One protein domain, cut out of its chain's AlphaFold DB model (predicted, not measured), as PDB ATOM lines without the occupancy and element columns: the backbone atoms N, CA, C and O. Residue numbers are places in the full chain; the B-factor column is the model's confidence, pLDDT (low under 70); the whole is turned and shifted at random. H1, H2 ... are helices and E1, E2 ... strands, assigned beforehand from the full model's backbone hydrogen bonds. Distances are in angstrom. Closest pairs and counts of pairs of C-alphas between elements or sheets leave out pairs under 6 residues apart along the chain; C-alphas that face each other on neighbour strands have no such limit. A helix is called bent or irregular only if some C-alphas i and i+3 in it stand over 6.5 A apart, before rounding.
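This is residues 31 to 130 of the 131 residues of the protein "Putative conserved secreted protein" of Ixodes ricinus (UniProt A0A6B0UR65). A long, twisted sheet of four strands has H1 packed over one face, and its longest strands, E3 and E4, form a hairpin whose turn at residues 86 to 89 makes one end of a rod. Toward the other end lies a small sheet of three short strands, E5, E6 and E7, and beyond it H2, where residues 125 to 130 stick out. The printed part has 100 residues with two named helices and seven named strands in the order E1 H1 E2 E3 E4 E5 E6 E7 H2, of mixed class, helices and strands. The larger sheet runs E1 E2 E3 E4 and is mixed; the smaller runs E5 E6 E7 and is antiparallel. The whole is loose, with a radius of gyration of the C-alphas of 16.9 A, and spans 63 by 29 by 20 A.

E1, residues 34 to 36, is the parallel neighbour of E2, residues 61 to 67, with N 36 and O 64 at 2.8 A. Between them in the chain comes H1, residues 43 to 51, a strand-helix-strand unit, two parallel neighbour strands joined through a helix, with a left-handed crossover. H1 is on the sheet over E2, at a height over the sheet of 10.0 A, and runs across the strands, but only just, at 61 degrees to E2 on the local plane; its closest C-alphas to E2 are those of Lys 50 and Val 64, 6.9 A. E3, residues 72 to 85, forms a hairpin with E2, N 65 and O 74 at 2.9 A, and bends by 78 degrees at residue 80. E4, residues 90 to 100, forms a hairpin with E3, N 77 and O 95 at 2.8 A; E2, E3 and E4 are a meander, each strand the antiparallel neighbour of the one before. A second meander is E5, residues 106 to 108, E6, residues 111 to 113, and E7, residues 119 to 121; N 111 and O 108 are at 3.0 A, N 120 and O 112 at 2.8 A. E4 and E5 are apart. H2, residues 122 to 128, is not on the smaller sheet, but only just, with 4 pairs of C-alphas within 10 A. In H2 every O i to N i+4 pair is within hydrogen-bond range, in H1 3 of 5.

E1 begins at C-alpha 34, (-19.380, 3.675, -21.670), and is 6.6 A long. H1 measures 13.8 A and is only just irregular, C-alphas 44 and 47 being 6.9 A apart. E2 measures 17.2 A, E3 31.4 A and E4 31.7 A, the last ending at C-alpha 100, (-8.636, -10.138, -16.027). E5, E6 and E7 measure 5.9, 7.1 and 6.7 A. H2, 10.1 A, ends at C-alpha 128, (-3.886, -11.792, 9.630).

The C-alphas farthest apart are those of Glu 87 and Leu 130, 63.1 A. The printed part has no cut and no long link. Its mean pLDDT is 90.5, with residue 31 and residues 128 to 130 under 70.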
ATOM      1  N   ALA A  31     -17.901   5.643 -31.358       59.12
ATOM      2  CA  ALA A  31     -19.044   5.432 -30.483       59.12
ATOM      3  C   ALA A  31     -18.519   5.434 -29.044       59.12
ATOM      4  O   ALA A  31     -17.573   4.702 -28.735       59.12
ATOM      5  N   GLU A  32     -19.023   6.355 -28.224       74.19
ATOM      6  CA  GLU A  32     -18.464   6.586 -26.901       74.19
ATOM      7  C   GLU A  32     -18.669   5.316 -26.074       74.19
ATOM      8  O   GLU A  32     -19.789   4.958 -25.718       74.19
ATOM      9  N   VAL A  33     -17.582   4.573 -25.856       88.31
ATOM     10  CA  VAL A  33     -17.611   3.359 -25.041       88.31
ATOM     11  C   VAL A  33     -17.841   3.778 -23.595       88.31
ATOM     12  O   VAL A  33     -16.954   4.395 -22.991       88.31
ATOM     13  N   GLU A  34     -19.004   3.419 -23.057       93.31
ATOM     14  CA  GLU A  34     -19.380   3.675 -21.670       93.31
ATOM     15  C   GLU A  34     -18.520   2.811 -20.732       93.31
ATOM     16  O   GLU A  34     -18.351   1.613 -20.969       93.31
ATOM     17  N   ILE A  35     -17.974   3.402 -19.664       93.81
ATOM     18  CA  ILE A  35     -17.301   2.667 -18.584       93.81
ATOM     19  C   ILE A  35     -18.146   2.780 -17.313       93.81
ATOM     20  O   ILE A  35     -18.431   3.880 -16.845       93.81
ATOM     21  N   LYS A  36     -18.499   1.642 -16.710       95.69
ATOM     22  CA  LYS A  36     -19.176   1.556 -15.406       95.69
ATOM     23  C   LYS A  36     -18.275   0.915 -14.362       95.69
ATOM     24  O   LYS A  36     -17.372   0.154 -14.689       95.69
ATOM     25  N   GLY A  37     -18.525   1.210 -13.087       91.19
ATOM     26  CA  GLY A  37     -17.825   0.563 -11.968       91.19
ATOM     27  C   GLY A  37     -16.370   1.005 -11.757       91.19
ATOM     28  O   GLY A  37     -15.709   0.505 -10.853       91.19
ATOM     29  N   ALA A  38     -15.875   1.977 -12.530       90.25
ATOM     30  CA  ALA A  38     -14.511   2.502 -12.423       90.25
ATOM     31  C   ALA A  38     -14.357   3.645 -11.400       90.25
ATOM     32  O   ALA A  38     -13.303   4.261 -11.339       90.25
ATOM     33  N   GLY A  39     -15.366   3.935 -10.568       86.94
ATOM     34  CA  GLY A  39     -15.347   5.095  -9.656       86.94
ATOM     35  C   GLY A  39     -14.224   5.083  -8.607       86.94
ATOM     36  O   GLY A  39     -13.885   6.122  -8.052       86.94
ATOM     37  N   SER A  40     -13.630   3.919  -8.335       83.88
ATOM     38  CA  SER A  40     -12.459   3.768  -7.461       83.88
ATOM     39  C   SER A  40     -11.119   3.809  -8.204       83.88
ATOM     40  O   SER A  40     -10.076   3.594  -7.586       83.88
ATOM     41  N   ILE A  41     -11.142   4.008  -9.521       87.56
ATOM     42  CA  ILE A  41      -9.982   4.015 -10.408       87.56
ATOM     43  C   ILE A  41      -9.837   5.426 -10.993       87.56
ATOM     44  O   ILE A  41     -10.820   6.121 -11.238       87.56
ATOM     45  N   ALA A  42      -8.600   5.875 -11.184       87.81
ATOM     46  CA  ALA A  42      -8.334   7.180 -11.773       87.81
ATOM     47  C   ALA A  42      -8.724   7.215 -13.264       87.81
ATOM     48  O   ALA A  42      -8.519   6.240 -13.986       87.81
ATOM     49  N   SER A  43      -9.234   8.353 -13.745       88.56
ATOM     50  CA  SER A  43      -9.715   8.519 -15.131       88.56
ATOM     51  C   SER A  43      -8.632   8.325 -16.198       88.56
ATOM     52  O   SER A  43      -8.912   7.945 -17.331       88.56
ATOM     53  N   ASN A  44      -7.357   8.512 -15.849       89.50
ATOM     54  CA  ASN A  44      -6.244   8.212 -16.751       89.50
ATOM     55  C   ASN A  44      -6.030   6.700 -16.971       89.50
ATOM     56  O   ASN A  44      -5.242   6.320 -17.836       89.50
ATOM     57  N   CYS A  45      -6.721   5.831 -16.227       89.62
ATOM     58  CA  CYS A  45      -6.720   4.387 -16.450       89.62
ATOM     59  C   CYS A  45      -7.759   3.930 -17.488       89.62
ATOM     60  O   CYS A  45      -7.704   2.773 -17.903       89.62
ATOM     61  N   ASP A  46      -8.669   4.797 -17.942       91.31
ATOM     62  CA  ASP A  46      -9.762   4.429 -18.856       91.31
ATOM     63  C   ASP A  46      -9.256   3.794 -20.155       91.31
ATOM     64  O   ASP A  46      -9.820   2.812 -20.638       91.31
ATOM     65  N   GLY A  47      -8.152   4.311 -20.705       91.31
ATOM     66  CA  GLY A  47      -7.517   3.743 -21.895       91.31
ATOM     67  C   GLY A  47      -7.011   2.316 -21.670       91.31
ATOM     68  O   GLY A  47      -7.190   1.456 -22.530       91.31
ATOM     69  N   VAL A  48      -6.445   2.043 -20.489       92.44
ATOM     70  CA  VAL A  48      -5.993   0.697 -20.103       92.44
ATOM     71  C   VAL A  48      -7.194  -0.229 -19.945       92.44
ATOM     72  O   VAL A  48      -7.189  -1.311 -20.520       92.44
ATOM     73  N   ILE A  49      -8.240   0.212 -19.237       93.88
ATOM     74  CA  ILE A  49      -9.478  -0.553 -19.021       93.88
ATOM     75  C   ILE A  49     -10.126  -0.931 -20.358       93.88
ATOM     76  O   ILE A  49     -10.420  -2.103 -20.585       93.88
ATOM     77  N   LYS A  50     -10.296   0.034 -21.273       93.62
ATOM     78  CA  LYS A  50     -10.827  -0.221 -22.623       93.62
ATOM     79  C   LYS A  50      -9.919  -1.165 -23.413       93.62
ATOM     80  O   LYS A  50     -10.421  -2.037 -24.113       93.62
ATOM     81  N   GLY A  51      -8.601  -1.030 -23.267       93.88
ATOM     82  CA  GLY A  51      -7.610  -1.886 -23.922       93.88
ATOM     83  C   GLY A  51      -7.634  -3.355 -23.482       93.88
ATOM     84  O   GLY A  51      -7.154  -4.210 -24.225       93.88
ATOM     85  N   LEU A  52      -8.220  -3.676 -22.321       94.75
ATOM     86  CA  LEU A  52      -8.431  -5.068 -21.896       94.75
ATOM     87  C   LEU A  52      -9.481  -5.782 -22.760       94.75
ATOM     88  O   LEU A  52      -9.432  -7.003 -22.915       94.75
ATOM     89  N   CYS A  53     -10.404  -5.026 -23.358       95.25
ATOM     90  CA  CYS A  53     -11.415  -5.541 -24.267       95.25
ATOM     91  C   CYS A  53     -10.839  -5.677 -25.682       95.25
ATOM     92  O   CYS A  53     -10.649  -4.694 -26.401       95.25
ATOM     93  N   LYS A  54     -10.546  -6.914 -26.096       91.25
ATOM     94  CA  LYS A  54      -9.982  -7.188 -27.424       91.25
ATOM     95  C   LYS A  54     -11.015  -6.942 -28.531       91.25
ATOM     96  O   LYS A  54     -12.186  -7.269 -28.355       91.25
ATOM     97  N   PRO A  55     -10.595  -6.453 -29.713       87.25
ATOM     98  CA  PRO A  55     -11.468  -6.406 -30.877       87.25
ATOM     99  C   PRO A  55     -12.111  -7.768 -31.138       87.25
ATOM    100  O   PRO A  55     -11.445  -8.805 -31.109       87.25
ATOM    101  N   ASN A  56     -13.411  -7.756 -31.405       85.69
ATOM    102  CA  ASN A  56     -14.211  -8.960 -31.547       85.69
ATOM    103  C   ASN A  56     -14.924  -8.974 -32.897       85.69
ATOM    104  O   ASN A  56     -15.369  -7.934 -33.378       85.69
ATOM    105  N   LYS A  57     -15.097 -10.164 -33.482       89.44
ATOM    106  CA  LYS A  57     -15.887 -10.348 -34.710       89.44
ATOM    107  C   LYS A  57     -17.383 -10.114 -34.494       89.44
ATOM    108  O   LYS A  57     -18.097  -9.913 -35.465       89.44
ATOM    109  N   HIS A  58     -17.855 -10.168 -33.245       90.19
ATOM    110  CA  HIS A  58     -19.264  -9.950 -32.932       90.19
ATOM    111  C   HIS A  58     -19.717  -8.528 -33.286       90.19
ATOM    112  O   HIS A  58     -20.810  -8.364 -33.811       90.19
ATOM    113  N   GLY A  59     -18.867  -7.521 -33.069       91.25
ATOM    114  CA  GLY A  59     -19.144  -6.127 -33.410       91.25
ATOM    115  C   GLY A  59     -18.431  -5.140 -32.477       91.25
ATOM    116  O   GLY A  59     -17.548  -5.552 -31.716       91.25
ATOM    117  N   PRO A  60     -18.761  -3.836 -32.541       92.12
ATOM    118  CA  PRO A  60     -18.103  -2.811 -31.735       92.12
ATOM    119  C   PRO A  60     -18.347  -2.993 -30.232       92.12
ATOM    120  O   PRO A  60     -19.408  -3.445 -29.795       92.12
ATOM    121  N   LEU A  61     -17.356  -2.594 -29.432       93.81
ATOM    122  CA  LEU A  61     -17.470  -2.502 -27.978       93.81
ATOM    123  C   LEU A  61     -18.434  -1.364 -27.614       93.81
ATOM    124  O   LEU A  61     -18.296  -0.257 -28.129       93.81
ATOM    125  N   LYS A  62     -19.398  -1.636 -26.731       93.44
ATOM    126  CA  LYS A  62     -20.442  -0.679 -26.323       93.44
ATOM    127  C   LYS A  62     -20.308  -0.271 -24.858       93.44
ATOM    128  O   LYS A  62     -20.439   0.904 -24.539       93.44
ATOM    129  N   LEU A  63     -20.014  -1.237 -23.987       94.88
ATOM    130  CA  LEU A  63     -19.945  -1.037 -22.541       94.88
ATOM    131  C   LEU A  63     -18.787  -1.835 -21.940       94.88
ATOM    132  O   LEU A  63     -18.572  -2.996 -22.296       94.88
ATOM    133  N   VAL A  64     -18.091  -1.212 -20.996       96.69
ATOM    134  CA  VAL A  64     -17.071  -1.832 -20.156       96.69
ATOM    135  C   VAL A  64     -17.494  -1.712 -18.695       96.69
ATOM    136  O   VAL A  64     -17.566  -0.613 -18.154       96.69
ATOM    137  N   GLU A  65     -17.781  -2.833 -18.041       97.38
ATOM    138  CA  GLU A  65     -18.144  -2.865 -16.620       97.38
ATOM    139  C   GLU A  65     -16.949  -3.348 -15.798       97.38
ATOM    140  O   GLU A  65     -16.456  -4.461 -15.981       97.38
ATOM    141  N   VAL A  66     -16.469  -2.510 -14.885       96.12
ATOM    142  CA  VAL A  66     -15.316  -2.809 -14.039       96.12
ATOM    143  C   VAL A  66     -15.782  -3.383 -12.707       96.12
ATOM    144  O   VAL A  66     -16.421  -2.701 -11.906       96.12
ATOM    145  N   ALA A  67     -15.399  -4.628 -12.434       95.81
ATOM    146  CA  ALA A  67     -15.539  -5.261 -11.131       95.81
ATOM    147  C   ALA A  67     -14.199  -5.166 -10.389       95.81
ATOM    148  O   ALA A  67     -13.422  -6.121 -10.327       95.81
ATOM    149  N   ALA A  68     -13.917  -3.976  -9.842       93.31
ATOM    150  CA  ALA A  68     -12.629  -3.632  -9.231       93.31
ATOM    151  C   ALA A  68     -12.170  -4.665  -8.189       93.31
ATOM    152  O   ALA A  68     -11.063  -5.188  -8.280       93.31
ATOM    153  N   ARG A  69     -13.053  -5.030  -7.249       92.19
ATOM    154  CA  ARG A  69     -12.757  -5.986  -6.165       92.19
ATOM    155  C   ARG A  69     -12.412  -7.389  -6.656       92.19
ATOM    156  O   ARG A  69     -11.640  -8.078  -5.993       92.19
ATOM    157  N   ASP A  70     -12.952  -7.769  -7.805       95.19
ATOM    158  CA  ASP A  70     -12.749  -9.085  -8.403       95.19
ATOM    159  C   ASP A  70     -11.610  -9.081  -9.423       95.19
ATOM    160  O   ASP A  70     -11.344 -10.112 -10.029       95.19
ATOM    161  N   CYS A  71     -10.937  -7.941  -9.633       95.94
ATOM    162  CA  CYS A  71      -9.886  -7.803 -10.642       95.94
ATOM    163  C   CYS A  71     -10.338  -8.254 -12.038       95.94
ATOM    164  O   CYS A  71      -9.560  -8.811 -12.812       95.94
ATOM    165  N   LYS A  72     -11.609  -7.984 -12.364       96.69
ATOM    166  CA  LYS A  72     -12.244  -8.326 -13.634       96.69
ATOM    167  C   LYS A  72     -12.847  -7.117 -14.328       96.69
ATOM    168  O   LYS A  72     -13.280  -6.150 -13.698       96.69
ATOM    169  N   VAL A  73     -12.909  -7.223 -15.645       96.69
ATOM    170  CA  VAL A  73     -13.609  -6.307 -16.534       96.69
ATOM    171  C   VAL A  73     -14.524  -7.123 -17.437       96.69
ATOM    172  O   VAL A  73     -14.109  -8.137 -17.996       96.69
ATOM    173  N   PHE A  74     -15.766  -6.675 -17.586       97.50
ATOM    174  CA  PHE A  74     -16.742  -7.265 -18.491       97.50
ATOM    175  C   PHE A  74     -16.923  -6.360 -19.706       97.50
ATOM    176  O   PHE A  74     -17.308  -5.198 -19.592       97.50
ATOM    177  N   CYS A  75     -16.644  -6.910 -20.877       97.00
ATOM    178  CA  CYS A  75     -16.705  -6.235 -22.161       97.00
ATOM    179  C   CYS A  75     -17.995  -6.644 -22.871       97.00
ATOM    180  O   CYS A  75     -18.181  -7.822 -23.180       97.00
ATOM    181  N   THR A  76     -18.886  -5.692 -23.139       96.12
ATOM    182  CA  THR A  76     -20.126  -5.935 -23.888       96.12
ATOM    183  C   THR A  76     -19.998  -5.390 -25.305       96.12
ATOM    184  O   THR A  76     -19.845  -4.183 -25.508       96.12
ATOM    185  N   TYR A  77     -20.100  -6.282 -26.287       94.62
ATOM    186  CA  TYR A  77     -20.049  -5.980 -27.715       94.62
ATOM    187  C   TYR A  77     -21.448  -6.013 -28.316       94.62
ATOM    188  O   TYR A  77     -22.236  -6.905 -27.998       94.62
ATOM    189  N   GLN A  78     -21.734  -5.066 -29.203       93.00
ATOM    190  CA  GLN A  78     -22.999  -4.976 -29.921       93.00
ATOM    191  C   GLN A  78     -22.879  -5.656 -31.283       93.00
ATOM    192  O   GLN A  78     -22.069  -5.249 -32.108       93.00
ATOM    193  N   GLY A  79     -23.704  -6.669 -31.521       91.06
ATOM    194  CA  GLY A  79     -23.799  -7.374 -32.788       91.06
ATOM    195  C   GLY A  79     -24.501  -6.582 -33.888       91.06
ATOM    196  O   GLY A  79     -25.253  -5.643 -33.618       91.06
ATOM    197  N   THR A  80     -24.269  -6.995 -35.136       88.19
ATOM    198  CA  THR A  80     -25.032  -6.540 -36.308       88.19
ATOM    199  C   THR A  80     -25.735  -7.740 -36.961       88.19
ATOM    200  O   THR A  80     -25.061  -8.722 -37.271       88.19
ATOM    201  N   PRO A  81     -27.074  -7.720 -37.138       89.75
ATOM    202  CA  PRO A  81     -28.020  -6.663 -36.746       89.75
ATOM    203  C   PRO A  81     -28.112  -6.475 -35.219       89.75
ATOM    204  O   PRO A  81     -27.821  -7.402 -34.466       89.75
ATOM    205  N   GLU A  82     -28.514  -5.277 -34.767       87.50
ATOM    206  CA  GLU A  82     -28.598  -4.922 -33.333       87.50
ATOM    207  C   GLU A  82     -29.587  -5.808 -32.566       87.50
ATOM    208  O   GLU A  82     -29.371  -6.131 -31.397       87.50
ATOM    209  N   PHE A  83     -30.651  -6.238 -33.235       90.81
ATOM    210  CA  PHE A  83     -31.653  -7.135 -32.684       90.81
ATOM    211  C   PHE A  83     -31.729  -8.399 -33.524       90.81
ATOM    212  O   PHE A  83     -31.723  -8.332 -34.752       90.81
ATOM    213  N   VAL A  84     -31.865  -9.532 -32.849       90.81
ATOM    214  CA  VAL A  84     -32.204 -10.806 -33.476       90.81
ATOM    215  C   VAL A  84     -33.666 -11.097 -33.173       90.81
ATOM    216  O   VAL A  84     -34.130 -10.926 -32.043       90.81
ATOM    217  N   GLN A  85     -34.399 -11.498 -34.206       91.88
ATOM    218  CA  GLN A  85     -35.802 -11.863 -34.113       91.88
ATOM    219  C   GLN A  85     -35.946 -13.374 -34.289       91.88
ATOM    220  O   GLN A  85     -35.394 -13.963 -35.213       91.88
ATOM    221  N   THR A  86     -36.696 -13.978 -33.379       88.44
ATOM    222  CA  THR A  86     -37.230 -15.337 -33.492       88.44
ATOM    223  C   THR A  86     -38.726 -15.248 -33.779       88.44
ATOM    224  O   THR A  86     -39.286 -14.153 -33.810       88.44
ATOM    225  N   GLU A  87     -39.387 -16.388 -33.965       90.69
ATOM    226  CA  GLU A  87     -40.834 -16.448 -34.210       90.69
ATOM    227  C   GLU A  87     -41.659 -15.750 -33.108       90.69
ATOM    228  O   GLU A  87     -42.690 -15.151 -33.398       90.69
ATOM    229  N   TYR A  88     -41.163 -15.742 -31.863       89.06
ATOM    230  CA  TYR A  88     -41.908 -15.251 -30.696       89.06
ATOM    231  C   TYR A  88     -41.262 -14.055 -29.983       89.06
ATOM    232  O   TYR A  88     -41.945 -13.330 -29.260       89.06
ATOM    233  N   ILE A  89     -39.947 -13.844 -30.129       92.12
ATOM    234  CA  ILE A  89     -39.194 -12.884 -29.304       92.12
ATOM    235  C   ILE A  89     -38.161 -12.128 -30.138       92.12
ATOM    236  O   ILE A  89     -37.451 -12.712 -30.962       92.12
ATOM    237  N   ARG A  90     -38.023 -10.831 -29.852       91.94
ATOM    238  CA  ARG A  90     -36.924  -9.981 -30.318       91.94
ATOM    239  C   ARG A  90     -35.992  -9.668 -29.149       91.94
ATOM    240  O   ARG A  90     -36.438  -9.125 -28.144       91.94
ATOM    241  N   TYR A  91     -34.709  -9.987 -29.285       91.75
ATOM    242  CA  TYR A  91     -33.706  -9.734 -28.249       91.75
ATOM    243  C   TYR A  91     -32.490  -8.996 -28.806       91.75
ATOM    244  O   TYR A  91     -32.242  -8.982 -30.013       91.75
ATOM    245  N   LEU A  92     -31.754  -8.336 -27.910       92.81
ATOM    246  CA  LEU A  92     -30.559  -7.579 -28.261       92.81
ATOM    247  C   LEU A  92     -29.414  -8.542 -28.593       92.81
ATOM    248  O   LEU A  92     -29.086  -9.432 -27.808       92.81
ATOM    249  N   ASN A  93     -28.793  -8.342 -29.749       92.88
ATOM    250  CA  ASN A  93     -27.634  -9.097 -30.192       92.88
ATOM    251  C   ASN A  93     -26.390  -8.577 -29.469       92.88
ATOM    252  O   ASN A  93     -25.738  -7.652 -29.946       92.88
ATOM    253  N   ILE A  94     -26.109  -9.099 -28.281       94.00
ATOM    254  CA  ILE A  94     -24.919  -8.730 -27.515       94.00
ATOM    255  C   ILE A  94     -24.075  -9.946 -27.193       94.00
ATOM    256  O   ILE A  94     -24.582 -11.033 -26.922       94.00
ATOM    257  N   LYS A  95     -22.770  -9.716 -27.120       94.62
ATOM    258  CA  LYS A  95     -21.807 -10.677 -26.597       94.62
ATOM    259  C   LYS A  95     -21.089 -10.066 -25.411       94.62
ATOM    260  O   LYS A  95     -20.602  -8.942 -25.498       94.62
ATOM    261  N   LYS A  96     -21.008 -10.821 -24.320       95.06
ATOM    262  CA  LYS A  96     -20.234 -10.458 -23.135       95.06
ATOM    263  C   LYS A  96     -18.974 -11.303 -23.071       95.06
ATOM    264  O   LYS A  96     -19.036 -12.515 -23.261       95.06
ATOM    265  N   GLU A  97     -17.848 -10.665 -22.801       96.31
ATOM    266  CA  GLU A  97     -16.577 -11.334 -22.539       96.31
ATOM    267  C   GLU A  97     -15.978 -10.814 -21.239       96.31
ATOM    268  O   GLU A  97     -16.198  -9.666 -20.857       96.31
ATOM    269  N   GLU A  98     -15.223 -11.669 -20.564       96.38
ATOM    270  CA  GLU A  98     -14.507 -11.325 -19.342       96.38
ATOM    271  C   GLU A  98     -13.017 -11.164 -19.656       96.38
ATOM    272  O   GLU A  98     -12.434 -11.965 -20.389       96.38
ATOM    273  N   ALA A  99     -12.399 -10.143 -19.070       95.56
ATOM    274  CA  ALA A  99     -10.960  -9.946 -19.065       95.56
ATOM    275  C   ALA A  99     -10.459  -9.744 -17.632       95.56
ATOM    276  O   ALA A  99     -11.083  -9.054 -16.823       95.56
ATOM    277  N   THR A 100      -9.307 -10.331 -17.317       96.31
ATOM    278  CA  THR A 100      -8.636 -10.138 -16.027       96.31
ATOM    279  C   THR A 100      -7.819  -8.850 -16.048       96.31
ATOM    280  O   THR A 100      -7.111  -8.565 -17.017       96.31
ATOM    281  N   MET A 101      -7.898  -8.073 -14.970       95.31
ATOM    282  CA  MET A 101      -7.069  -6.889 -14.781       95.31
ATOM    283  C   MET A 101      -5.595  -7.271 -14.566       95.31
ATOM    284  O   MET A 101      -5.312  -8.270 -13.902       95.31
ATOM    285  N   PRO A 102      -4.643  -6.486 -15.098       94.81
ATOM    286  CA  PRO A 102      -3.219  -6.744 -14.935       94.81
ATOM    287  C   PRO A 102      -2.755  -6.631 -13.477       94.81
ATOM    288  O   PRO A 102      -3.343  -5.927 -12.651       94.81
ATOM    289  N   ASP A 103      -1.639  -7.301 -13.189       95.75
ATOM    290  CA  ASP A 103      -0.927  -7.206 -11.912       95.75
ATOM    291  C   ASP A 103      -0.592  -5.740 -11.584       95.75
ATOM    292  O   ASP A 103      -0.147  -4.978 -12.442       95.75
ATOM    293  N   GLY A 104      -0.834  -5.335 -10.339       92.94
ATOM    294  CA  GLY A 104      -0.639  -3.966  -9.869       92.94
ATOM    295  C   GLY A 104      -1.812  -3.008 -10.107       92.94
ATOM    296  O   GLY A 104      -1.795  -1.913  -9.544       92.94
ATOM    297  N   MET A 105      -2.844  -3.388 -10.874       93.12
ATOM    298  CA  MET A 105      -3.992  -2.507 -11.117       93.12
ATOM    299  C   MET A 105      -4.755  -2.221  -9.810       93.12
ATOM    300  O   MET A 105      -5.000  -3.152  -9.035       93.12
ATOM    301  N   PRO A 106      -5.127  -0.960  -9.519       91.56
ATOM    302  CA  PRO A 106      -5.830  -0.626  -8.285       91.56
ATOM    303  C   PRO A 106      -7.231  -1.248  -8.267       91.56
ATOM    304  O   PRO A 106      -8.036  -1.020  -9.165       91.56
ATOM    305  N   CYS A 107      -7.529  -2.011  -7.214       92.81
ATOM    306  CA  CYS A 107      -8.808  -2.716  -7.046       92.81
ATOM    307  C   CYS A 107      -9.641  -2.206  -5.857       92.81
ATOM    308  O   CYS A 107     -10.855  -2.400  -5.809       92.81
ATOM    309  N   ALA A 108      -8.993  -1.558  -4.886       87.06
ATOM    310  CA  ALA A 108      -9.601  -0.872  -3.746       87.06
ATOM    311  C   ALA A 108      -8.561   0.062  -3.096       87.06
ATOM    312  O   ALA A 108      -7.406   0.111  -3.520       87.06
ATOM    313  N   PHE A 109      -8.945   0.779  -2.035       84.44
ATOM    314  CA  PHE A 109      -8.047   1.689  -1.317       84.44
ATOM    315  C   PHE A 109      -6.786   0.970  -0.802       84.44
ATOM    316  O   PHE A 109      -6.853   0.141   0.108       84.44
ATOM    317  N   GLY A 110      -5.634   1.272  -1.408       84.94
ATOM    318  CA  GLY A 110      -4.342   0.666  -1.063       84.94
ATOM    319  C   GLY A 110      -4.208  -0.826  -1.404       84.94
ATOM    320  O   GLY A 110      -3.277  -1.479  -0.923       84.94
ATOM    321  N   ALA A 111      -5.121  -1.377  -2.208       93.06
ATOM    322  CA  ALA A 111      -5.089  -2.758  -2.675       93.06
ATOM    323  C   ALA A 111      -4.843  -2.811  -4.185       93.06
ATOM    324  O   ALA A 111      -5.302  -1.945  -4.932       93.06
ATOM    325  N   ALA A 112      -4.148  -3.855  -4.625       94.94
ATOM    326  CA  ALA A 112      -3.824  -4.062  -6.030       94.94
ATOM    327  C   ALA A 112      -4.160  -5.485  -6.472       94.94
ATOM    328  O   ALA A 112      -4.088  -6.424  -5.673       94.94
ATOM    329  N   CYS A 113      -4.513  -5.630  -7.745       95.75
ATOM    330  CA  CYS A 113      -4.661  -6.922  -8.395       95.75
ATOM    331  C   CYS A 113      -3.328  -7.659  -8.432       95.75
ATOM    332  O   CYS A 113      -2.286  -7.037  -8.627       95.75
ATOM    333  N   ASN A 114      -3.367  -8.973  -8.238       95.12
ATOM    334  CA  ASN A 114      -2.227  -9.849  -8.462       95.12
ATOM    335  C   ASN A 114      -2.374 -10.621  -9.787       95.12
ATOM    336  O   ASN A 114      -3.415 -10.573 -10.442       95.12
ATOM    337  N   LYS A 115      -1.350 -11.401 -10.143       94.25
ATOM    338  CA  LYS A 115      -1.340 -12.261 -11.343       94.25
ATOM    339  C   LYS A 115      -2.454 -13.315 -11.391       94.25
ATOM    340  O   LYS A 115      -2.786 -13.776 -12.475       94.25
ATOM    341  N   ASP A 116      -3.035 -13.670 -10.245       92.94
ATOM    342  CA  ASP A 116      -4.139 -14.634 -10.151       92.94
ATOM    343  C   ASP A 116      -5.518 -13.971 -10.320       92.94
ATOM    344  O   ASP A 116      -6.541 -14.624 -10.111       92.94
ATOM    345  N   GLY A 117      -5.569 -12.663 -10.605       93.00
ATOM    346  CA  GLY A 117      -6.823 -11.917 -10.675       93.00
ATOM    347  C   GLY A 117      -7.488 -11.744  -9.308       93.00
ATOM    348  O   GLY A 117      -8.710 -11.741  -9.211       93.00
ATOM    349  N   LYS A 118      -6.710 -11.627  -8.226       94.19
ATOM    350  CA  LYS A 118      -7.222 -11.366  -6.872       94.19
ATOM    351  C   LYS A 118      -6.823  -9.979  -6.399       94.19
ATOM    352  O   LYS A 118      -5.668  -9.578  -6.529       94.19
ATOM    353  N   CYS A 119      -7.755  -9.282  -5.758       94.62
ATOM    354  CA  CYS A 119      -7.471  -8.012  -5.103       94.62
ATOM    355  C   CYS A 119      -6.769  -8.239  -3.755       94.62
ATOM    356  O   CYS A 119      -7.340  -8.816  -2.825       94.62
ATOM    357  N   ILE A 120      -5.522  -7.781  -3.631       94.25
ATOM    358  CA  ILE A 120      -4.688  -7.992  -2.447       94.25
ATOM    359  C   ILE A 120      -4.465  -6.681  -1.694       94.25
ATOM    360  O   ILE A 120      -3.784  -5.771  -2.164       94.25
ATOM    361  N   CYS A 121      -4.958  -6.627  -0.455       92.50
ATOM    362  CA  CYS A 121      -4.609  -5.579   0.499       92.50
ATOM    363  C   CYS A 121      -3.460  -6.047   1.405       92.50
ATOM    364  O   CYS A 121      -3.646  -6.864   2.316       92.50
ATOM    365  N   LYS A 122      -2.252  -5.507   1.183       87.38
ATOM    366  CA  LYS A 122      -1.053  -5.860   1.968       87.38
ATOM    367  C   LYS A 122      -1.235  -5.577   3.463       87.38
ATOM    368  O   LYS A 122      -0.778  -6.369   4.287       87.38
ATOM    369  N   TYR A 123      -1.918  -4.485   3.811       86.62
ATOM    370  CA  TYR A 123      -2.200  -4.121   5.200       86.62
ATOM    371  C   TYR A 123      -3.044  -5.196   5.909       86.62
ATOM    372  O   TYR A 123      -2.659  -5.686   6.973       86.62
ATOM    373  N   CYS A 124      -4.140  -5.640   5.283       86.19
ATOM    374  CA  CYS A 124      -5.009  -6.684   5.833       86.19
ATOM    375  C   CYS A 124      -4.293  -8.036   5.964       86.19
ATOM    376  O   CYS A 124      -4.467  -8.730   6.965       86.19
ATOM    377  N   ASN A 125      -3.446  -8.399   4.994       84.19
ATOM    378  CA  ASN A 125      -2.681  -9.647   5.048       84.19
ATOM    379  C   ASN A 125      -1.647  -9.660   6.181       84.19
ATOM    380  O   ASN A 125      -1.465 -10.694   6.817       84.19
ATOM    381  N   LYS A 126      -0.993  -8.527   6.467       79.81
ATOM    382  CA  LYS A 126      -0.068  -8.416   7.606       79.81
ATOM    383  C   LYS A 126      -0.793  -8.582   8.943       79.81
ATOM    384  O   LYS A 126      -0.310  -9.324   9.787       79.81
ATOM    385  N   LYS A 127      -1.978  -7.978   9.115       73.25
ATOM    386  CA  LYS A 127      -2.788  -8.159  10.336       73.25
ATOM    387  C   LYS A 127      -3.227  -9.607  10.564       73.25
ATOM    388  O   LYS A 127      -3.253 -10.040  11.708       73.25
ATOM    389  N   LYS A 128      -3.541 -10.363   9.505       68.38
ATOM    390  CA  LYS A 128      -3.886 -11.792   9.630       68.38
ATOM    391  C   LYS A 128      -2.739 -12.656  10.166       68.38
ATOM    392  O   LYS A 128      -3.025 -13.680  10.755       68.38
ATOM    393  N   LYS A 129      -1.479 -12.258   9.956       62.25
ATOM    394  CA  LYS A 129      -0.288 -12.984  10.440       62.25
ATOM    395  C   LYS A 129       0.105 -12.649  11.883       62.25
ATOM    396  O   LYS A 129       1.040 -13.241  12.401       62.25
ATOM    397  N   LEU A 130      -0.541 -11.646  12.478       58.25
ATOM    398  CA  LEU A 130      -0.304 -11.192  13.853       58.25
ATOM    399  C   LEU A 130      -1.378 -11.713  14.826       58.25
ATOM    400  O   LEU A 130      -1.409 -11.292  15.978       58.25
TER     401      LEU A 130